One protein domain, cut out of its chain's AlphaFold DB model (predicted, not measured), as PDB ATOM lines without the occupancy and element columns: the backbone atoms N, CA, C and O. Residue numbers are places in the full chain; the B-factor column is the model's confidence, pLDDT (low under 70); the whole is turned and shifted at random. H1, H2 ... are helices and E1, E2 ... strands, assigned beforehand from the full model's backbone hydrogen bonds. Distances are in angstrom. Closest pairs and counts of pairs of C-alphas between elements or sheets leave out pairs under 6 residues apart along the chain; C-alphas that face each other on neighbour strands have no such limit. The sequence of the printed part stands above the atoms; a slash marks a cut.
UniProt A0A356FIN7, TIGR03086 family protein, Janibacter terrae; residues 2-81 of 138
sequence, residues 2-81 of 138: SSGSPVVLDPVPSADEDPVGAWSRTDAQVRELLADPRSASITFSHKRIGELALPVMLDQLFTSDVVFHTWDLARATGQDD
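What this domain is: This is residues 2 to 81 of the 138 residues of the protein "TIGR03086 family protein" of Janibacter terrae (UniProt A0A356FIN7). Two long helices, H1 and H3, make a narrow V, with short H2 and the small antiparallel hairpin E1 and E2 as a head at its closed end; residues 2 to 18, with no named element, run from near the head to H1. The 80 printed residues, mostly helix in the order H1, H2, E1, E2, H3, are only just loose, close to compact, with a radius of gyration of the C-alphas of 14.4 A and spans of 40 by 24 by 24 A.

How they stand to each other: H1, residues 19 to 35, and H3, residues 54 to 76, are close but not clearly touching, opposite ways at a shallow tilt of 29 degrees; their closest C-alphas, Leu 34 and Pro 55, are 6.2 A apart. H2, residues 37 to 41, touches H3 at residues 54 to 55 alone, the closest C-alphas being Ala 40 and Leu 54, 5.9 A. In the hairpin of E1, residues 43 to 46, and E2, residues 50 to 53, N 44 and O 52 are within hydrogen-bond range, 2.8 A. Every O i to N i+4 pair is within range in H1, 17 of 19 in H3 and 0 of 1 in H2, with 2 of 2 O i to N i+3 pairs.

Where its parts are: H1, 24.1 A long, begins at C-alpha 19 (155.468, 130.307, 150.030). H3, 31.4 A, ends at C-alpha 76 (146.985, 133.996, 136.704).

The domain as a whole: The printed part has no cut. The farthest C-alphas, Ser 41 and Gly 78, are 41.4 A apart. Residues 2 to 3 have pLDDT under 70.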
ATOM      1  N   SER A   2     154.965 151.545 164.661       58.56
ATOM      2  CA  SER A   2     154.925 151.716 163.194       58.56
ATOM      3  C   SER A   2     153.836 150.879 162.506       58.56
ATOM      4  O   SER A   2     153.400 151.252 161.424       58.56
ATOM      5  N   SER A   3     153.370 149.799 163.142       67.75
ATOM      6  CA  SER A   3     152.367 148.849 162.626       67.75
ATOM      7  C   SER A   3     150.913 149.187 162.984       67.75
ATOM      8  O   SER A   3     149.999 148.503 162.537       67.75
ATOM      9  N   GLY A   4     150.675 150.205 163.816       78.81
ATOM     10  CA  GLY A   4     149.328 150.598 164.249       78.81
ATOM     11  C   GLY A   4     148.641 149.655 165.246       78.81
ATOM     12  O   GLY A   4     147.564 149.986 165.715       78.81
ATOM     13  N   SER A   5     149.244 148.525 165.627       86.50
ATOM     14  CA  SER A   5     148.713 147.574 166.620       86.50
ATOM     15  C   SER A   5     149.836 147.062 167.534       86.50
ATOM     16  O   SER A   5     150.984 146.986 167.081       86.50
ATOM     17  N   PRO A   6     149.551 146.706 168.806       89.31
ATOM     18  CA  PRO A   6     150.510 146.019 169.672       89.31
ATOM     19  C   PRO A   6     150.746 144.552 169.290       89.31
ATOM     20  O   PRO A   6     151.672 143.942 169.817       89.31
ATOM     21  N   VAL A   7     149.924 143.983 168.402       90.81
ATOM     22  CA  VAL A   7     150.076 142.599 167.944       90.81
ATOM     23  C   VAL A   7     151.306 142.473 167.055       90.81
ATOM     24  O   VAL A   7     151.475 143.220 166.090       90.81
ATOM     25  N   VAL A   8     152.146 141.495 167.380       91.25
ATOM     26  CA  VAL A   8     153.304 141.082 166.592       91.25
ATOM     27  C   VAL A   8     153.120 139.602 166.293       91.25
ATOM     28  O   VAL A   8     152.949 138.819 167.222       91.25
ATOM     29  N   LEU A   9     153.107 139.249 165.008       91.81
ATOM     30  CA  LEU A   9     153.077 137.855 164.575       91.81
ATOM     31  C   LEU A   9     154.471 137.240 164.717       91.81
ATOM     32  O   LEU A   9     155.482 137.919 164.511       91.81
ATOM     33  N   ASP A  10     154.511 135.952 165.028       96.62
ATOM     34  CA  ASP A  10     155.727 135.160 165.011       96.62
ATOM     35  C   ASP A  10     156.316 135.111 163.592       96.62
ATOM     36  O   ASP A  10     155.568 135.023 162.606       96.62
ATOM     37  N   PRO A  11     157.657 135.134 163.467       96.31
ATOM     38  CA  PRO A  11     158.323 135.028 162.179       96.31
ATOM     39  C   PRO A  11     157.897 133.777 161.405       96.31
ATOM     40  O   PRO A  11     157.851 132.669 161.943       96.31
ATOM     41  N   VAL A  12     157.663 133.951 160.107       97.25
ATOM     42  CA  VAL A  12     157.438 132.864 159.149       97.25
ATOM     43  C   VAL A  12     158.613 132.793 158.163       97.25
ATOM     44  O   VAL A  12     159.331 133.782 158.008       97.25
ATOM     45  N   PRO A  13     158.851 131.651 157.496       96.25
ATOM     46  CA  PRO A  13     159.832 131.547 156.421       96.25
ATOM     47  C   PRO A  13     159.577 132.525 155.286       96.25
ATOM     48  O   PRO A  13     158.464 133.024 155.113       96.25
ATOM     49  N   SER A  14     160.627 132.778 154.507       96.19
ATOM     50  CA  SER A  14     160.522 133.637 153.336       96.19
ATOM     51  C   SER A  14     159.528 133.055 152.335       96.19
ATOM     52  O   SER A  14     159.567 131.859 152.037       96.19
ATOM     53  N   ALA A  15     158.682 133.913 151.766       94.44
ATOM     54  CA  ALA A  15     157.793 133.523 150.676       94.44
ATOM     55  C   ALA A  15     158.567 133.110 149.408       94.44
ATOM     56  O   ALA A  15     158.037 132.344 148.609       94.44
ATOM     57  N   ASP A  16     159.819 133.556 149.251       96.81
ATOM     58  CA  ASP A  16     160.690 133.146 148.142       96.81
ATOM     59  C   ASP A  16     161.215 131.706 148.305       96.81
ATOM     60  O   ASP A  16     161.552 131.053 147.320       96.81
ATOM     61  N   GLU A  17     161.299 131.206 149.543       97.19
ATOM     62  CA  GLU A  17     161.842 129.878 149.861       97.19
ATOM     63  C   GLU A  17     160.735 128.835 150.077       97.19
ATOM     64  O   GLU A  17     160.821 127.718 149.569       97.19
ATOM     65  N   ASP A  18     159.697 129.192 150.838       97.69
ATOM     66  CA  ASP A  18     158.578 128.321 151.215       97.69
ATOM     67  C   ASP A  18     157.267 129.135 151.255       97.69
ATOM     68  O   ASP A  18     156.768 129.464 152.339       97.69
ATOM     69  N   PRO A  19     156.685 129.492 150.090       95.62
ATOM     70  CA  PRO A  19     155.468 130.307 150.030       95.62
ATOM     71  C   PRO A  19     154.275 129.623 150.703       95.62
ATOM     72  O   PRO A  19     153.471 130.279 151.367       95.62
ATOM     73  N   VAL A  20     154.178 128.296 150.579       96.75
ATOM     74  CA  VAL A  20     153.098 127.509 151.188       96.75
ATOM     75  C   VAL A  20     153.201 127.570 152.704       96.75
ATOM     76  O   VAL A  20     152.233 127.930 153.370       96.75
ATOM     77  N   GLY A  21     154.368 127.273 153.272       98.00
ATOM     78  CA  GLY A  21     154.528 127.311 154.716       98.00
ATOM     79  C   GLY A  21     154.497 128.732 155.285       98.00
ATOM     80  O   GLY A  21     154.046 128.914 156.420       98.00
ATOM     81  N   ALA A  22     154.954 129.745 154.543       97.69
ATOM     82  CA  ALA A  22     154.792 131.149 154.924       97.69
ATOM     83  C   ALA A  22     153.305 131.509 155.072       97.69
ATOM     84  O   ALA A  22     152.892 132.032 156.114       97.69
ATOM     85  N   TRP A  23     152.487 131.144 154.081       96.69
ATOM     86  CA  TRP A  23     151.044 131.363 154.118       96.69
ATOM     87  C   TRP A  23     150.364 130.563 155.232       96.69
ATOM     88  O   TRP A  23     149.672 131.152 156.059       96.69
ATOM     89  N   SER A  24     150.600 129.249 155.326       97.88
ATOM     90  CA  SER A  24     149.933 128.394 156.320       97.88
ATOM     91  C   SER A  24     150.201 128.831 157.763       97.88
ATOM     92  O   SER A  24     149.294 128.794 158.592       97.88
ATOM     93  N   ARG A  25     151.424 129.278 158.080       98.06
ATOM     94  CA  ARG A  25     151.747 129.804 159.418       98.06
ATOM     95  C   ARG A  25     151.140 131.181 159.671       98.06
ATOM     96  O   ARG A  25     150.774 131.467 160.805       98.06
ATOM     97  N   THR A  26     151.022 132.021 158.647       96.44
ATOM     98  CA  THR A  26     150.366 133.331 158.773       96.44
ATOM     99  C   THR A  26     148.862 133.165 159.002       96.44
ATOM    100  O   THR A  26     148.325 133.735 159.950       96.44
ATOM    101  N   ASP A  27     148.193 132.334 158.195       96.25
ATOM    102  CA  ASP A  27     146.764 132.017 158.335       96.25
ATOM    103  C   ASP A  27     146.452 131.452 159.728       96.25
ATOM    104  O   ASP A  27     145.535 131.937 160.388       96.25
ATOM    105  N   ALA A  28     147.258 130.506 160.224       97.31
ATOM    106  CA  ALA A  28     147.071 129.934 161.556       97.31
ATOM    107  C   ALA A  28     147.102 130.999 162.669       97.31
ATOM    108  O   ALA A  28     146.209 131.027 163.516       97.31
ATOM    109  N   GLN A  29     148.080 131.908 162.637       96.19
ATOM    110  CA  GLN A  29     148.202 132.969 163.639       96.19
ATOM    111  C   GLN A  29     147.056 133.989 163.557       96.19
ATOM    112  O   GLN A  29     146.522 134.414 164.581       96.19
ATOM    113  N   VAL A  30     146.628 134.369 162.347       94.50
ATOM    114  CA  VAL A  30     145.482 135.278 162.167       94.50
ATOM    115  C   VAL A  30     144.186 134.628 162.654       94.50
ATOM    116  O   VAL A  30     143.386 135.282 163.323       94.50
ATOM    117  N   ARG A  31     143.983 133.333 162.385       94.62
ATOM    118  CA  ARG A  31     142.825 132.585 162.898       94.62
ATOM    119  C   ARG A  31     142.820 132.495 164.416       94.62
ATOM    120  O   ARG A  31     141.755 132.639 165.006       94.62
ATOM    121  N   GLU A  32     143.972 132.288 165.048       95.06
ATOM    122  CA  GLU A  32     144.081 132.286 166.510       95.06
ATOM    123  C   GLU A  32     143.690 133.648 167.101       95.06
ATOM    124  O   GLU A  32     142.892 133.708 168.038       95.06
ATOM    125  N   LEU A  33     144.157 134.747 166.499       92.88
ATOM    126  CA  LEU A  33     143.773 136.102 166.905       92.88
ATOM    127  C   LEU A  33     142.266 136.348 166.776       92.88
ATOM    128  O   LEU A  33     141.666 136.929 167.678       92.88
ATOM    129  N   LEU A  34     141.653 135.911 165.673       91.38
ATOM    130  CA  LEU A  34     140.209 136.042 165.451       91.38
ATOM    131  C   LEU A  34     139.388 135.139 166.383       91.38
ATOM    132  O   LEU A  34     138.261 135.486 166.732       91.38
ATOM    133  N   ALA A  35     139.938 133.994 166.790       93.88
ATOM    134  CA  ALA A  35     139.288 133.074 167.715       93.88
ATOM    135  C   ALA A  35     139.321 133.566 169.171       93.88
ATOM    136  O   ALA A  35     138.459 133.166 169.952       93.88
ATOM    137  N   ASP A  36     140.280 134.420 169.549       95.12
ATOM    138  CA  ASP A  36     140.363 135.003 170.890       95.12
ATOM    139  C   ASP A  36     139.426 136.220 171.027       95.12
ATOM    140  O   ASP A  36     139.715 137.280 170.464       95.12
ATOM    141  N   PRO A  37     138.354 136.158 171.841       93.88
ATOM    142  CA  PRO A  37     137.441 137.286 172.036       93.88
ATOM    143  C   PRO A  37     138.117 138.537 172.615       93.88
ATOM    144  O   PRO A  37     137.612 139.648 172.450       93.88
ATOM    145  N   ARG A  38     139.268 138.390 173.291       95.06
ATOM    146  CA  ARG A  38     140.035 139.521 173.838       95.06
ATOM    147  C   ARG A  38     140.622 140.407 172.741       95.06
ATOM    148  O   ARG A  38     140.891 141.580 173.003       95.06
ATOM    149  N   SER A  39     140.769 139.897 171.514       94.44
ATOM    150  CA  SER A  39     141.225 140.677 170.356       94.44
ATOM    151  C   SER A  39     140.343 141.902 170.088       94.44
ATOM    152  O   SER A  39     140.851 142.943 169.679       94.44
ATOM    153  N   ALA A  40     139.049 141.840 170.416       94.81
ATOM    154  CA  ALA A  40     138.115 142.957 170.276       94.81
ATOM    155  C   ALA A  40     138.464 144.170 171.161       94.81
ATOM    156  O   ALA A  40     138.047 145.286 170.866       94.81
ATOM    157  N   SER A  41     139.237 143.971 172.236       95.38
ATOM    158  CA  SER A  41     139.750 145.051 173.093       95.38
ATOM    159  C   SER A  41     141.069 145.655 172.598       95.38
ATOM    160  O   SER A  41     141.575 146.594 173.209       95.38
ATOM    161  N   ILE A  42     141.649 145.126 171.516       94.88
ATOM    162  CA  ILE A  42     142.873 145.658 170.919       94.88
ATOM    163  C   ILE A  42     142.492 146.724 169.891       94.88
ATOM    164  O   ILE A  42     141.819 146.432 168.904       94.88
ATOM    165  N   THR A  43     142.965 147.951 170.097       95.50
ATOM    166  CA  THR A  43     142.786 149.046 169.137       95.50
ATOM    167  C   THR A  43     143.908 149.041 168.102       95.50
ATOM    168  O   THR A  43     145.085 149.174 168.443       95.50
ATOM    169  N   PHE A  44     143.533 148.938 166.831       94.12
ATOM    170  CA  PHE A  44     144.362 149.323 165.698       94.12
ATOM    171  C   PHE A  44     144.222 150.832 165.449       94.12
ATOM    172  O   PHE A  44     143.105 151.336 165.409       94.12
ATOM    173  N   SER A  45     145.329 151.551 165.256       92.94
ATOM    174  CA  SER A  45     145.371 152.997 165.000       92.94
ATOM    175  C   SER A  45     146.318 153.323 163.844       92.94
ATOM    176  O   SER A  45     147.518 153.039 163.895       92.94
ATOM    177  N   HIS A  46     145.797 153.949 162.788       88.50
ATOM    178  CA  HIS A  46     146.578 154.352 161.618       88.50
ATOM    179  C   HIS A  46     146.109 155.702 161.066       88.50
ATOM    180  O   HIS A  46     144.921 155.925 160.862       88.50
ATOM    181  N   LYS A  47     147.048 156.597 160.728       84.88
ATOM    182  CA  LYS A  47     146.761 158.006 160.371       84.88
ATOM    183  C   LYS A  47     145.715 158.214 159.267       84.88
ATOM    184  O   LYS A  47     145.048 159.238 159.275       84.88
ATOM    185  N   ARG A  48     145.618 157.295 158.300       80.31
ATOM    186  CA  ARG A  48     144.669 157.394 157.170       80.31
ATOM    187  C   ARG A  48     143.368 156.619 157.384       80.31
ATOM    188  O   ARG A  48     142.383 156.942 156.743       80.31
ATOM    189  N   ILE A  49     143.391 155.599 158.242       82.06
ATOM    190  CA  ILE A  49     142.259 154.678 158.449       82.06
ATOM    191  C   ILE A  49     141.468 155.072 159.705       82.06
ATOM    192  O   ILE A  49     140.272 154.829 159.787       82.06
ATOM    193  N   GLY A  50     142.120 155.726 160.670       88.44
ATOM    194  CA  GLY A  50     141.557 156.018 161.980       88.44
ATOM    195  C   GLY A  50     141.822 154.887 162.966       88.44
ATOM    196  O   GLY A  50     142.852 154.209 162.886       88.44
ATOM    197  N   GLU A  51     140.896 154.720 163.906       94.19
ATOM    198  CA  GLU A  51     140.958 153.696 164.942       94.19
ATOM    199  C   GLU A  51     139.870 152.647 164.730       94.19
ATOM    200  O   GLU A  51     138.709 152.985 164.505       94.19
ATOM    201  N   LEU A  52     140.251 151.375 164.807       94.00
ATOM    202  CA  LEU A  52     139.362 150.225 164.652       94.00
ATOM    203  C   LEU A  52     139.680 149.191 165.732       94.00
ATOM    204  O   LEU A  52     140.837 149.031 166.122       94.00
ATOM    205  N   ALA A  53     138.678 148.435 166.179       94.88
ATOM    206  CA  ALA A  53     138.952 147.199 166.910       94.88
ATOM    207  C   ALA A  53     139.696 146.220 165.985       94.88
ATOM    208  O   ALA A  53     139.385 146.136 164.794       94.88
ATOM    209  N   LEU A  54     140.663 145.470 166.514       94.00
ATOM    210  CA  LEU A  54     141.525 144.601 165.710       94.00
ATOM    211  C   LEU A  54     140.747 143.618 164.810       94.00
ATOM    212  O   LEU A  54     141.089 143.546 163.630       94.00
ATOM    213  N   PRO A  55     139.682 142.926 165.272       93.69
ATOM    214  CA  PRO A  55     138.906 142.036 164.406       93.69
ATOM    215  C   PRO A  55     138.215 142.772 163.259       93.69
ATOM    216  O   PRO A  55     138.137 142.245 162.157       93.69
ATOM    217  N   VAL A  56     137.765 144.010 163.490       92.62
ATOM    218  CA  VAL A  56     137.140 144.846 162.454       92.62
ATOM    219  C   VAL A  56     138.169 145.254 161.403       92.62
ATOM    220  O   VAL A  56     137.880 145.236 160.213       92.62
ATOM    221  N   MET A  57     139.390 145.587 161.829       92.81
ATOM    222  CA  MET A  57     140.495 145.859 160.911       92.81
ATOM    223  C   MET A  57     140.846 144.624 160.064       92.81
ATOM    224  O   MET A  57     141.001 144.746 158.850       92.81
ATOM    225  N   LEU A  58     140.941 143.441 160.682       92.56
ATOM    226  CA  LEU A  58     141.236 142.188 159.976       92.56
ATOM    227  C   LEU A  58     140.135 141.815 158.975       92.56
ATOM    228  O   LEU A  58     140.432 141.394 157.860       92.56
ATOM    229  N   ASP A  59     138.873 141.992 159.350       89.12
ATOM    230  CA  ASP A  59     137.729 141.752 158.471       89.12
ATOM    231  C   ASP A  59     137.729 142.715 157.273       89.12
ATOM    232  O   ASP A  59     137.725 142.293 156.120       89.12
ATOM    233  N   GLN A  60     137.841 144.021 157.521       87.00
ATOM    234  CA  GLN A  60     137.674 145.018 156.459       87.00
ATOM    235  C   GLN A  60     138.892 145.172 155.546       87.00
ATOM    236  O   GLN A  60     138.726 145.490 154.368       87.00
ATOM    237  N   LEU A  61     140.110 144.986 156.066       87.94
ATOM    238  CA  LEU A  61     141.341 145.252 155.317       87.94
ATOM    239  C   LEU A  61     142.067 143.965 154.936       87.94
ATOM    240  O   LEU A  61     142.266 143.704 153.754       87.94
ATOM    241  N   PHE A  62     142.430 143.145 155.924       90.75
ATOM    242  CA  PHE A  62     143.229 141.946 155.672       90.75
ATOM    243  C   PHE A  62     142.454 140.915 154.843       90.75
ATOM    244  O   PHE A  62     142.957 140.423 153.838       90.75
ATOM    245  N   THR A  63     141.208 140.619 155.220       89.88
ATOM    246  CA  THR A  63     140.374 139.639 154.505       89.88
ATOM    247  C   THR A  63     140.055 140.112 153.089       89.88
ATOM    248  O   THR A  63     140.109 139.315 152.155       89.88
ATOM    249  N   SER A  64     139.808 141.413 152.904       88.94
ATOM    250  CA  SER A  64     139.653 142.021 151.578       88.94
ATOM    251  C   SER A  64     140.876 141.769 150.687       88.94
ATOM    252  O   SER A  64     140.720 141.243 149.587       88.94
ATOM    253  N   ASP A  65     142.095 142.042 151.170       91.25
ATOM    254  CA  ASP A  65     143.328 141.777 150.408       91.25
ATOM    255  C   ASP A  65     143.484 140.289 150.057       91.25
ATOM    256  O   ASP A  65     143.814 139.949 148.917       91.25
ATOM    257  N   VAL A  66     143.184 139.388 151.001       93.50
ATOM    258  CA  VAL A  66     143.210 137.936 150.759       93.50
ATOM    259  C   VAL A  66     142.245 137.550 149.643       93.50
ATOM    260  O   VAL A  66     142.615 136.782 148.755       93.50
ATOM    261  N   VAL A  67     141.029 138.096 149.638       92.44
ATOM    262  CA  VAL A  67     140.040 137.824 148.589       92.44
ATOM    263  C   VAL A  67     140.523 138.335 147.236       92.44
ATOM    264  O   VAL A  67     140.432 137.615 146.238       92.44
ATOM    265  N   PHE A  68     141.086 139.544 147.188       93.81
ATOM    266  CA  PHE A  68     141.547 140.121 145.927       93.81
ATOM    267  C   PHE A  68     142.666 139.283 145.318       93.81
ATOM    268  O   PHE A  68     142.632 138.961 144.133       93.81
ATOM    269  N   HIS A  69     143.626 138.886 146.150       95.31
ATOM    270  CA  HIS A  69     144.779 138.123 145.704       95.31
ATOM    271  C   HIS A  69     144.472 136.643 145.481       95.31
ATOM    272  O   HIS A  69     145.121 136.017 144.646       95.31
ATOM    273  N   THR A  70     143.440 136.094 146.127       95.00
ATOM    274  CA  THR A  70     142.904 134.768 145.778       95.00
ATOM    275  C   THR A  70     142.440 134.756 144.325       95.00
ATOM    276  O   THR A  70     142.825 133.868 143.566       95.00
ATOM    277  N   TRP A  71     141.675 135.770 143.912       96.62
ATOM    278  CA  TRP A  71     141.245 135.909 142.522       96.62
ATOM    279  C   TRP A  71     142.413 136.163 141.567       96.62
ATOM    280  O   TRP A  71     142.494 135.507 140.529       96.62
ATOM    281  N   ASP A  72     143.344 137.055 141.933       96.31
ATOM    282  CA  ASP A  72     144.521 137.358 141.104       96.31
ATOM    283  C   ASP A  72     145.323 136.073 140.815       96.31
ATOM    284  O   ASP A  72     145.660 135.784 139.664       96.31
ATOM    285  N   LEU A  73     145.590 135.268 141.851       95.44
ATOM    286  CA  LEU A  73     146.345 134.020 141.743       95.44
ATOM    287  C   LEU A  73     145.580 132.942 140.980       95.44
ATOM    288  O   LEU A  73     146.162 132.306 140.097       95.44
ATOM    289  N   ALA A  74     144.295 132.736 141.290       96.25
ATOM    290  CA  ALA A  74     143.469 131.748 140.602       96.25
ATOM    291  C   ALA A  74     143.454 132.025 139.096       96.25
ATOM    292  O   ALA A  74     143.776 131.151 138.293       96.25
ATOM    293  N   ARG A  75     143.223 133.282 138.716       95.25
ATOM    294  CA  ARG A  75     143.207 133.701 137.319       95.25
ATOM    295  C   ARG A  75     144.565 133.586 136.635       95.25
ATOM    296  O   ARG A  75     144.642 133.054 135.531       95.25
ATOM    297  N   ALA A  76     145.637 134.051 137.275       96.00
ATOM    298  CA  ALA A  76     146.985 133.996 136.704       96.00
ATOM    299  C   ALA A  76     147.483 132.562 136.471       96.00
ATOM    300  O   ALA A  76     148.343 132.337 135.623       96.00
ATOM    301  N   THR A  77     146.931 131.595 137.205       95.12
ATOM    302  CA  THR A  77     147.298 130.176 137.121       95.12
ATOM    303  C   THR A  77     146.260 129.314 136.395       95.12
ATOM    304  O   THR A  77     146.431 128.099 136.317       95.12
ATOM    305  N   GLY A  78     145.200 129.916 135.840       94.56
ATOM    306  CA  GLY A  78     144.150 129.201 135.105       94.56
ATOM    307  C   GLY A  78     143.246 128.312 135.971       94.56
ATOM    308  O   GLY A  78     142.666 127.355 135.460       94.56
ATOM    309  N   GLN A  79     143.146 128.591 137.271       95.62
ATOM    310  CA  GLN A  79     142.230 127.921 138.198       95.62
ATOM    311  C   GLN A  79     140.825 128.554 138.164       95.62
ATOM    312  O   GLN A  79     140.625 129.615 137.574       95.62
ATOM    313  N   ASP A  80     139.849 127.902 138.810       95.50
ATOM    314  CA  ASP A  80     138.517 128.483 139.030       95.50
ATOM    315  C   ASP A  80     138.635 129.701 139.957       95.50
ATOM    316  O   ASP A  80     139.091 129.589 141.094       95.50
ATOM    317  N   ASP A  81     138.238 130.861 139.451       95.56
ATOM    318  CA  ASP A  81     138.328 132.153 140.125       95.56
ATOM    319  C   ASP A  81     136.951 132.702 140.529       95.56
ATOM    320  O   ASP A  81     136.815 133.887 140.848       95.56
TER     321      ASP A  81